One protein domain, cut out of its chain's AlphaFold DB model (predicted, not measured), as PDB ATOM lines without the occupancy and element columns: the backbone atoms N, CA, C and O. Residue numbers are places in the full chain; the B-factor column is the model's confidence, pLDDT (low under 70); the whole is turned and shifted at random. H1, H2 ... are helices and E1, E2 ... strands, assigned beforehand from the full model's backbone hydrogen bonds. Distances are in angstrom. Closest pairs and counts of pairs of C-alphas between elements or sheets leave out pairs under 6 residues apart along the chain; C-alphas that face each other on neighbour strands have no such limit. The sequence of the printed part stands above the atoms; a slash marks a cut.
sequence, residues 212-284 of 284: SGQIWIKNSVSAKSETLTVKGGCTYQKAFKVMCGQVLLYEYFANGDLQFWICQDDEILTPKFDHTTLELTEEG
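This is residues 212 to 284 of the 284 residues of the protein "CRAL-TRIO domain-containing protein" of Onchocerca flexuosa (UniProt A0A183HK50). This domain has little regular structure: a chain of long loops runs back and forth, with the small helix H1 near one end of the long axis and the short strands E1 and E2 toward the other. Residues 219 to 257 make the long excursion between H1 and E1. The printed part has 73 residues, with one named helix and two named strands in the order H1, E1, E2; the class is mixed, and the named elements hold only 11 residues. It is only just compact, close to loose, with a radius of gyration of the C-alphas of 13.2 A and spans of 35 by 31 by 20 A.

E1, residues 258 to 260, and E2, residues 273 to 275, meet only at a point, where the C-alphas of Gln 259 and Asp 274 face each other at 4.8 A. H1, residues 214 to 218, is apart from E2. Its O i to N i+4 pair is within hydrogen-bond range. Outside the named strands, residues 251 to 252 pair antiparallel with 282 to 283, and 263 to 264 with 267 to 268.

E1 spans 6.4 A, E2 6.0 A and H1 6.0 A from first to last C-alpha. H1 begins at C-alpha 214 (180.899, 185.121, 197.914), and E2 ends at C-alpha 275 (200.917, 182.889, 194.792).

The two C-alphas farthest apart, of Ser 220 and Gly 233, are 35.8 A apart. The links H1 to E1 and E1 to E2 are long. The printed part has no cut, and no printed residue is under 70 in pLDDT.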
ATOM      1  N   SER A 212     184.965 189.141 198.832       93.50
ATOM      2  CA  SER A 212     185.242 188.088 199.806       93.50
ATOM      3  C   SER A 212     183.955 187.548 200.430       93.50
ATOM      4  O   SER A 212     182.990 188.291 200.647       93.50
ATOM      5  N   GLY A 213     183.942 186.248 200.696       93.31
ATOM      6  CA  GLY A 213     182.825 185.487 201.239       93.31
ATOM      7  C   GLY A 213     181.702 185.186 200.246       93.31
ATOM      8  O   GLY A 213     180.627 184.739 200.661       93.31
ATOM      9  N   GLN A 214     181.910 185.406 198.941       94.56
ATOM     10  CA  GLN A 214     180.899 185.121 197.914       94.56
ATOM     11  C   GLN A 214     180.504 183.641 197.887       94.56
ATOM     12  O   GLN A 214     179.320 183.329 197.740       94.56
ATOM     13  N   ILE A 215     181.465 182.736 198.075       95.62
ATOM     14  CA  ILE A 215     181.245 181.293 198.140       95.62
ATOM     15  C   ILE A 215     180.307 180.882 199.280       95.62
ATOM     16  O   ILE A 215     179.431 180.040 199.072       95.62
ATOM     17  N   TRP A 216     180.417 181.510 200.452       95.62
ATOM     18  CA  TRP A 216     179.573 181.202 201.610       95.62
ATOM     19  C   TRP A 216     178.129 181.644 201.381       95.62
ATOM     20  O   TRP A 216     177.202 180.859 201.581       95.62
ATOM     21  N   ILE A 217     177.948 182.865 200.860       94.31
ATOM     22  CA  ILE A 217     176.636 183.421 200.496       94.31
ATOM     23  C   ILE A 217     175.971 182.551 199.421       94.31
ATOM     24  O   ILE A 217     174.811 182.176 199.563       94.31
ATOM     25  N   LYS A 218     176.711 182.191 198.364       94.75
ATOM     26  CA  LYS A 218     176.213 181.374 197.245       94.75
ATOM     27  C   LYS A 218     175.732 179.989 197.686       94.75
ATOM     28  O   LYS A 218     174.779 179.473 197.110       94.75
ATOM     29  N   ASN A 219     176.394 179.391 198.675       95.44
ATOM     30  CA  ASN A 219     176.062 178.064 199.193       95.44
ATOM     31  C   ASN A 219     175.185 178.105 200.464       95.44
ATOM     32  O   ASN A 219     174.903 177.055 201.032       95.44
ATOM     33  N   SER A 220     174.738 179.289 200.906       95.38
ATOM     34  CA  SER A 220     173.904 179.489 202.106       95.38
ATOM     35  C   SER A 220     174.478 178.865 203.389       95.38
ATOM     36  O   SER A 220     173.743 178.345 204.229       95.38
ATOM     37  N   VAL A 221     175.801 178.927 203.551       94.06
ATOM     38  CA  VAL A 221     176.536 178.406 204.716       94.06
ATOM     39  C   VAL A 221     177.278 179.530 205.437       94.06
ATOM     40  O   VAL A 221     177.616 180.550 204.841       94.06
ATOM     41  N   SER A 222     177.574 179.336 206.722       89.75
ATOM     42  CA  SER A 222     178.466 180.211 207.487       89.75
ATOM     43  C   SER A 222     179.783 179.497 207.791       89.75
ATOM     44  O   SER A 222     179.803 178.381 208.311       89.75
ATOM     45  N   ALA A 223     180.898 180.149 207.467       85.62
ATOM     46  CA  ALA A 223     182.231 179.661 207.792       85.62
ATOM     47  C   ALA A 223     182.716 180.220 209.137       85.62
ATOM     48  O   ALA A 223     182.392 181.345 209.520       85.62
ATOM     49  N   LYS A 224     183.539 179.437 209.840       86.75
ATOM     50  CA  LYS A 224     184.362 179.925 210.952       86.75
ATOM     51  C   LYS A 224     185.761 180.187 210.408       86.75
ATOM     52  O   LYS A 224     186.399 179.254 209.926       86.75
ATOM     53  N   SER A 225     186.217 181.433 210.477       89.31
ATOM     54  CA  SER A 225     187.585 181.791 210.111       89.31
ATOM     55  C   SER A 225     188.587 181.300 211.160       89.31
ATOM     56  O   SER A 225     188.280 181.183 212.347       89.31
ATOM     57  N   GLU A 226     189.800 181.009 210.702       92.69
ATOM     58  CA  GLU A 226     190.937 180.586 211.516       92.69
ATOM     59  C   GLU A 226     192.173 181.337 211.012       92.69
ATOM     60  O   GLU A 226     192.391 181.423 209.804       92.69
ATOM     61  N   THR A 227     192.976 181.891 211.921       94.44
ATOM     62  CA  THR A 227     194.235 182.557 211.566       94.44
ATOM     63  C   THR A 227     195.384 181.582 211.764       94.44
ATOM     64  O   THR A 227     195.619 181.113 212.878       94.44
ATOM     65  N   LEU A 228     196.117 181.300 210.690       93.50
ATOM     66  CA  LEU A 228     197.234 180.361 210.674       93.50
ATOM     67  C   LEU A 228     198.553 181.099 210.422       93.50
ATOM     68  O   LEU A 228     198.618 182.003 209.592       93.50
ATOM     69  N   THR A 229     199.617 180.662 211.096       94.38
ATOM     70  CA  THR A 229     200.985 181.140 210.857       94.38
ATOM     71  C   THR A 229     201.824 179.984 210.333       94.38
ATOM     72  O   THR A 229     202.201 179.090 211.092       94.38
ATOM     73  N   VAL A 230     202.137 180.009 209.039       92.50
ATOM     74  CA  VAL A 230     203.009 179.023 208.387       92.50
ATOM     75  C   VAL A 230     204.395 179.644 208.215       92.50
ATOM     76  O   VAL A 230     204.529 180.732 207.661       92.50
ATOM     77  N   LYS A 231     205.437 178.983 208.732       91.94
ATOM     78  CA  LYS A 231     206.830 179.421 208.536       91.94
ATOM     79  C   LYS A 231     207.297 179.063 207.123       91.94
ATOM     80  O   LYS A 231     206.864 178.053 206.574       91.94
ATOM     81  N   GLY A 232     208.215 179.849 206.560       91.75
ATOM     82  CA  GLY A 232     208.812 179.553 205.253       91.75
ATOM     83  C   GLY A 232     209.423 178.147 205.213       91.75
ATOM     84  O   GLY A 232     210.137 177.757 206.135       91.75
ATOM     85  N   GLY A 233     209.103 177.380 204.167       90.62
ATOM     86  CA  GLY A 233     209.513 175.978 204.016       90.62
ATOM     87  C   GLY A 233     208.695 174.957 204.821       90.62
ATOM     88  O   GLY A 233     208.929 173.760 204.682       90.62
ATOM     89  N   CYS A 234     207.729 175.382 205.643       94.12
ATOM     90  CA  CYS A 234     206.800 174.478 206.326       94.12
ATOM     91  C   CYS A 234     205.491 174.317 205.540       94.12
ATOM     92  O   CYS A 234     205.057 175.223 204.835       94.12
ATOM     93  N   THR A 235     204.825 173.176 205.715       94.12
ATOM     94  CA  THR A 235     203.469 172.919 205.200       94.12
ATOM     95  C   THR A 235     202.499 172.794 206.371       94.12
ATOM     96  O   THR A 235     202.833 172.185 207.386       94.12
ATOM     97  N   TYR A 236     201.296 173.352 206.232       93.88
ATOM     98  CA  TYR A 236     200.163 173.084 207.118       93.88
ATOM     99  C   TYR A 236     199.122 172.265 206.352       93.88
ATOM    100  O   TYR A 236     198.817 172.581 205.204       93.88
ATOM    101  N   GLN A 237     198.573 171.228 206.982       93.62
ATOM    102  CA  GLN A 237     197.584 170.338 206.376       93.62
ATOM    103  C   GLN A 237     196.365 170.220 207.291       93.62
ATOM    104  O   GLN A 237     196.496 169.991 208.494       93.62
ATOM    105  N   LYS A 238     195.170 170.338 206.704       92.50
ATOM    106  CA  LYS A 238     193.888 170.160 207.392       92.50
ATOM    107  C   LYS A 238     193.129 169.023 206.719       92.50
ATOM    108  O   LYS A 238     192.696 169.157 205.580       92.50
ATOM    109  N   ALA A 239     193.029 167.889 207.407       93.25
ATOM    110  CA  ALA A 239     192.373 166.693 206.894       93.25
ATOM    111  C   ALA A 239     190.878 166.683 207.246       93.25
ATOM    112  O   ALA A 239     190.489 167.030 208.364       93.25
ATOM    113  N   PHE A 240     190.048 166.226 206.309       91.00
ATOM    114  CA  PHE A 240     188.603 166.094 206.475       91.00
ATOM    115  C   PHE A 240     188.183 164.657 206.163       91.00
ATOM    116  O   PHE A 240     188.639 164.077 205.181       91.00
ATOM    117  N   LYS A 241     187.287 164.081 206.972       90.88
ATOM    118  CA  LYS A 241     186.602 162.834 206.607       90.88
ATOM    119  C   LYS A 241     185.433 163.191 205.697       90.88
ATOM    120  O   LYS A 241     184.484 163.816 206.163       90.88
ATOM    121  N   VAL A 242     185.530 162.822 204.424       88.00
ATOM    122  CA  VAL A 242     184.526 163.130 203.399       88.00
ATOM    123  C   VAL A 242     183.620 161.932 203.123       88.00
ATOM    124  O   VAL A 242     184.044 160.780 203.187       88.00
ATOM    125  N   MET A 243     182.359 162.212 202.807       90.62
ATOM    126  CA  MET A 243     181.376 161.251 202.309       90.62
ATOM    127  C   MET A 243     181.012 161.586 200.860       90.62
ATOM    128  O   MET A 243     181.045 162.749 200.452       90.62
ATOM    129  N   CYS A 244     180.618 160.574 200.085       88.88
ATOM    130  CA  CYS A 244     180.153 160.771 198.712       88.88
ATOM    131  C   CYS A 244     178.996 161.788 198.660       88.88
ATOM    132  O   CYS A 244     178.048 161.699 199.438       88.88
ATOM    133  N   GLY A 245     179.079 162.751 197.737       88.75
ATOM    134  CA  GLY A 245     178.099 163.833 197.584       88.75
ATOM    135  C   GLY A 245     178.362 165.083 198.435       88.75
ATOM    136  O   GLY A 245     177.627 166.058 198.299       88.75
ATOM    137  N   GLN A 246     179.398 165.099 199.281       90.69
ATOM    138  CA  GLN A 246     179.850 166.328 199.940       90.69
ATOM    139  C   GLN A 246     180.722 167.186 199.010       90.69
ATOM    140  O   GLN A 246     181.386 166.679 198.109       90.69
ATOM    141  N   VAL A 247     180.736 168.495 199.268       90.19
ATOM    142  CA  VAL A 247     181.564 169.483 198.566       90.19
ATOM    143  C   VAL A 247     182.464 170.165 199.592       90.19
ATOM    144  O   VAL A 247     181.981 170.616 200.632       90.19
ATOM    145  N   LEU A 248     183.764 170.238 199.307       91.75
ATOM    146  CA  LEU A 248     184.683 171.102 200.041       91.75
ATOM    147  C   LEU A 248     184.523 172.527 199.504       91.75
ATOM    148  O   LEU A 248     184.635 172.735 198.303       91.75
ATOM    149  N   LEU A 249     184.264 173.474 200.401       94.12
ATOM    150  CA  LEU A 249     184.247 174.907 200.116       94.12
ATOM    151  C   LEU A 249     185.359 175.554 200.939       94.12
ATOM    152  O   LEU A 249     185.473 175.264 202.137       94.12
ATOM    153  N   TYR A 250     186.155 176.428 200.334       94.19
ATOM    154  CA  TYR A 250     187.205 177.164 201.033       94.19
ATOM    155  C   TYR A 250     187.219 178.651 200.679       94.19
ATOM    156  O   TYR A 250     186.818 179.073 199.598       94.19
ATOM    157  N   GLU A 251     187.742 179.440 201.615       95.88
ATOM    158  CA  GLU A 251     188.169 180.817 201.407       95.88
ATOM    159  C   GLU A 251     189.460 181.040 202.202       95.88
ATOM    160  O   GLU A 251     189.557 180.575 203.342       95.88
ATOM    161  N   TYR A 252     190.437 181.757 201.642       95.38
ATOM    162  CA  TYR A 252     191.594 182.222 202.408       95.38
ATOM    163  C   TYR A 252     192.121 183.589 201.967       95.38
ATOM    164  O   TYR A 252     191.918 184.053 200.842       95.38
ATOM    165  N   PHE A 253     192.841 184.220 202.894       95.50
ATOM    166  CA  PHE A 253     193.655 185.413 202.689       95.50
ATOM    167  C   PHE A 253     195.099 185.106 203.107       95.50
ATOM    168  O   PHE A 253     195.321 184.376 204.074       95.50
ATOM    169  N   ALA A 254     196.077 185.659 202.394       94.75
ATOM    170  CA  ALA A 254     197.494 185.366 202.548       94.75
ATOM    171  C   ALA A 254     198.329 186.652 202.450       94.75
ATOM    172  O   ALA A 254     198.372 187.314 201.414       94.75
ATOM    173  N   ASN A 255     199.048 186.971 203.530       90.94
ATOM    174  CA  ASN A 255     199.981 188.107 203.603       90.94
ATOM    175  C   ASN A 255     201.349 187.825 202.951       90.94
ATOM    176  O   ASN A 255     202.259 188.650 203.036       90.94
ATOM    177  N   GLY A 256     201.524 186.651 202.354       91.50
ATOM    178  CA  GLY A 256     202.769 186.199 201.757       91.50
ATOM    179  C   GLY A 256     202.536 184.994 200.856       91.50
ATOM    180  O   GLY A 256     201.495 184.341 200.917       91.50
ATOM    181  N   ASP A 257     203.524 184.741 200.014       92.69
ATOM    182  CA  ASP A 257     203.472 183.769 198.934       92.69
ATOM    183  C   ASP A 257     203.413 182.344 199.507       92.69
ATOM    184  O   ASP A 257     204.207 181.976 200.377       92.69
ATOM    185  N   LEU A 258     202.450 181.558 199.031       93.38
ATOM    186  CA  LEU A 258     202.204 180.184 199.450       93.38
ATOM    187  C   LEU A 258     201.793 179.307 198.264       93.38
ATOM    188  O   LEU A 258     201.337 179.793 197.229       93.38
ATOM    189  N   GLN A 259     201.895 177.994 198.460       93.25
ATOM    190  CA  GLN A 259     201.220 177.004 197.632       93.25
ATOM    191  C   GLN A 259     199.976 176.517 198.375       93.25
ATOM    192  O   GLN A 259     200.071 176.037 199.505       93.25
ATOM    193  N   PHE A 260     198.816 176.609 197.730       93.06
ATOM    194  CA  PHE A 260     197.575 175.996 198.193       93.06
ATOM    195  C   PHE A 260     197.193 174.873 197.230       93.06
ATOM    196  O   PHE A 260     197.173 175.087 196.019       93.06
ATOM    197  N   TRP A 261     196.892 173.686 197.756       93.69
ATOM    198  CA  TRP A 261     196.360 172.584 196.962       93.69
ATOM    199  C   TRP A 261     195.471 171.665 197.796       93.69
ATOM    200  O   TRP A 261     195.638 171.531 199.009       93.69
ATOM    201  N   ILE A 262     194.552 170.992 197.113       93.88
ATOM    202  CA  ILE A 262     193.706 169.937 197.657       93.88
ATOM    203  C   ILE A 262     194.276 168.593 197.196       93.88
ATOM    204  O   ILE A 262     194.669 168.426 196.038       93.88
ATOM    205  N   CYS A 263     194.323 167.635 198.113       93.12
ATOM    206  CA  CYS A 263     194.647 166.242 197.840       93.12
ATOM    207  C   CYS A 263     193.554 165.335 198.409       93.12
ATOM    208  O   CYS A 263     192.894 165.692 199.390       93.12
ATOM    209  N   GLN A 264     193.372 164.182 197.778       90.69
ATOM    210  CA  GLN A 264     192.566 163.081 198.283       90.69
ATOM    211  C   GLN A 264     193.433 161.830 198.209       90.69
ATOM    212  O   GLN A 264     193.931 161.490 197.139       90.69
ATOM    213  N   ASP A 265     193.647 161.194 199.359       87.06
ATOM    214  CA  ASP A 265     194.658 160.149 199.525       87.06
ATOM    215  C   ASP A 265     196.024 160.648 198.994       87.06
ATOM    216  O   ASP A 265     196.465 161.725 199.409       87.06
ATOM    217  N   ASP A 266     196.673 159.931 198.074       87.50
ATOM    218  CA  ASP A 266     197.932 160.362 197.441       87.50
ATOM    219  C   ASP A 266     197.731 161.207 196.158       87.50
ATOM    220  O   ASP A 266     198.702 161.691 195.567       87.50
ATOM    221  N   GLU A 267     196.489 161.424 195.708       91.00
ATOM    222  CA  GLU A 267     196.188 162.166 194.477       91.00
ATOM    223  C   GLU A 267     196.072 163.680 194.714       91.00
ATOM    224  O   GLU A 267     195.345 164.164 195.587       91.00
ATOM    225  N   ILE A 268     196.764 164.467 193.884       90.81
ATOM    226  CA  ILE A 268     196.677 165.933 193.873       90.81
ATOM    227  C   ILE A 268     195.513 166.348 192.964       90.81
ATOM    228  O   ILE A 268     195.584 166.188 191.748       90.81
ATOM    229  N   LEU A 269     194.456 166.918 193.548       89.50
ATOM    230  CA  LEU A 269     193.225 167.279 192.827       89.50
ATOM    231  C   LEU A 269     193.269 168.677 192.189       89.50
ATOM    232  O   LEU A 269     192.490 168.972 191.282       89.50
ATOM    233  N   THR A 270     194.159 169.549 192.669       88.19
ATOM    234  CA  THR A 270     194.341 170.921 192.168       88.19
ATOM    235  C   THR A 270     195.823 171.214 191.939       88.19
ATOM    236  O   THR A 270     196.639 170.830 192.780       88.19
ATOM    237  N   PRO A 271     196.198 171.936 190.870       84.81
ATOM    238  CA  PRO A 271     197.595 172.273 190.606       84.81
ATOM    239  C   PRO A 271     198.208 173.116 191.734       84.81
ATOM    240  O   PRO A 271     197.527 173.918 192.374       84.81
ATOM    241  N   LYS A 272     199.515 172.948 191.965       89.25
ATOM    242  CA  LYS A 272     200.273 173.732 192.948       89.25
ATOM    243  C   LYS A 272     200.812 174.996 192.286       89.25
ATOM    244  O   LYS A 272     201.727 174.922 191.465       89.25
ATOM    245  N   PHE A 273     200.246 176.145 192.644       89.94
ATOM    246  CA  PHE A 273     200.721 177.452 192.193       89.94
ATOM    247  C   PHE A 273     201.239 178.267 193.374       89.94
ATOM    248  O   PHE A 273     200.496 178.506 194.327       89.94
ATOM    249  N   ASP A 274     202.480 178.738 193.280       90.88
ATOM    250  CA  ASP A 274     203.021 179.759 194.175       90.88
ATOM    251  C   ASP A 274     202.345 181.102 193.901       90.88
ATOM    252  O   ASP A 274     202.495 181.678 192.820       90.88
ATOM    253  N   HIS A 275     201.574 181.590 194.872       93.69
ATOM    254  CA  HIS A 275     200.917 182.889 194.792       93.69
ATOM    255  C   HIS A 275     200.555 183.457 196.172       93.69
ATOM    256  O   HIS A 275     200.649 182.789 197.197       93.69
ATOM    257  N   THR A 276     200.126 184.716 196.194       94.94
ATOM    258  CA  THR A 276     199.525 185.386 197.356       94.94
ATOM    259  C   THR A 276     198.154 185.919 196.956       94.94
ATOM    260  O   THR A 276     197.916 186.187 195.776       94.94
ATOM    261  N   THR A 277     197.285 186.173 197.929       95.44
ATOM    262  CA  THR A 277     196.056 186.946 197.703       95.44
ATOM    263  C   THR A 277     196.399 188.420 197.487       95.44
ATOM    264  O   THR A 277     197.190 188.975 198.252       95.44
ATOM    265  N   LEU A 278     195.828 189.057 196.461       93.12
ATOM    266  CA  LEU A 278     196.090 190.466 196.136       93.12
ATOM    267  C   LEU A 278     194.957 191.375 196.641       93.12
ATOM    268  O   LEU A 278     194.964 191.774 197.799       93.12
ATOM    269  N   GLU A 279     193.990 191.703 195.782       93.50
ATOM    270  CA  GLU A 279     192.841 192.566 196.114       93.50
ATOM    271  C   GLU A 279     191.656 191.771 196.705       93.50
ATOM    272  O   GLU A 279     190.791 192.331 197.374       93.50
ATOM    273  N   LEU A 280     191.613 190.461 196.446       94.94
ATOM    274  CA  LEU A 280     190.534 189.544 196.812       94.94
ATOM    275  C   LEU A 280     191.093 188.359 197.607       94.94
ATOM    276  O   LEU A 280     192.246 187.967 197.419       94.94
ATOM    277  N   THR A 281     190.246 187.760 198.441       95.62
ATOM    278  CA  THR A 281     190.446 186.400 198.957       95.62
ATOM    279  C   THR A 281     190.366 185.377 197.830       95.62
ATOM    280  O   THR A 281     189.649 185.573 196.845       95.62
ATOM    281  N   GLU A 282     191.073 184.263 197.991       95.62
ATOM    282  CA  GLU A 282     190.945 183.103 197.109       95.62
ATOM    283  C   GLU A 282     189.814 182.204 197.619       95.62
ATOM    284  O   GLU A 282     189.707 181.985 198.824       95.62
ATOM    285  N   GLU A 283     188.962 181.709 196.719       94.00
ATOM    286  CA  GLU A 283     187.752 180.929 197.027       94.00
ATOM    287  C   GLU A 283     187.596 179.775 196.022       94.00
ATOM    288  O   GLU A 283     187.898 179.963 194.838       94.00
ATOM    289  N   GLY A 284     187.073 178.622 196.460       90.00
ATOM    290  CA  GLY A 284     186.775 177.468 195.597       90.00
ATOM    291  C   GLY A 284     185.886 176.412 196.241       90.00
ATOM    292  O   GLY A 284     185.922 176.286 197.486       90.00
TER     293      GLY A 284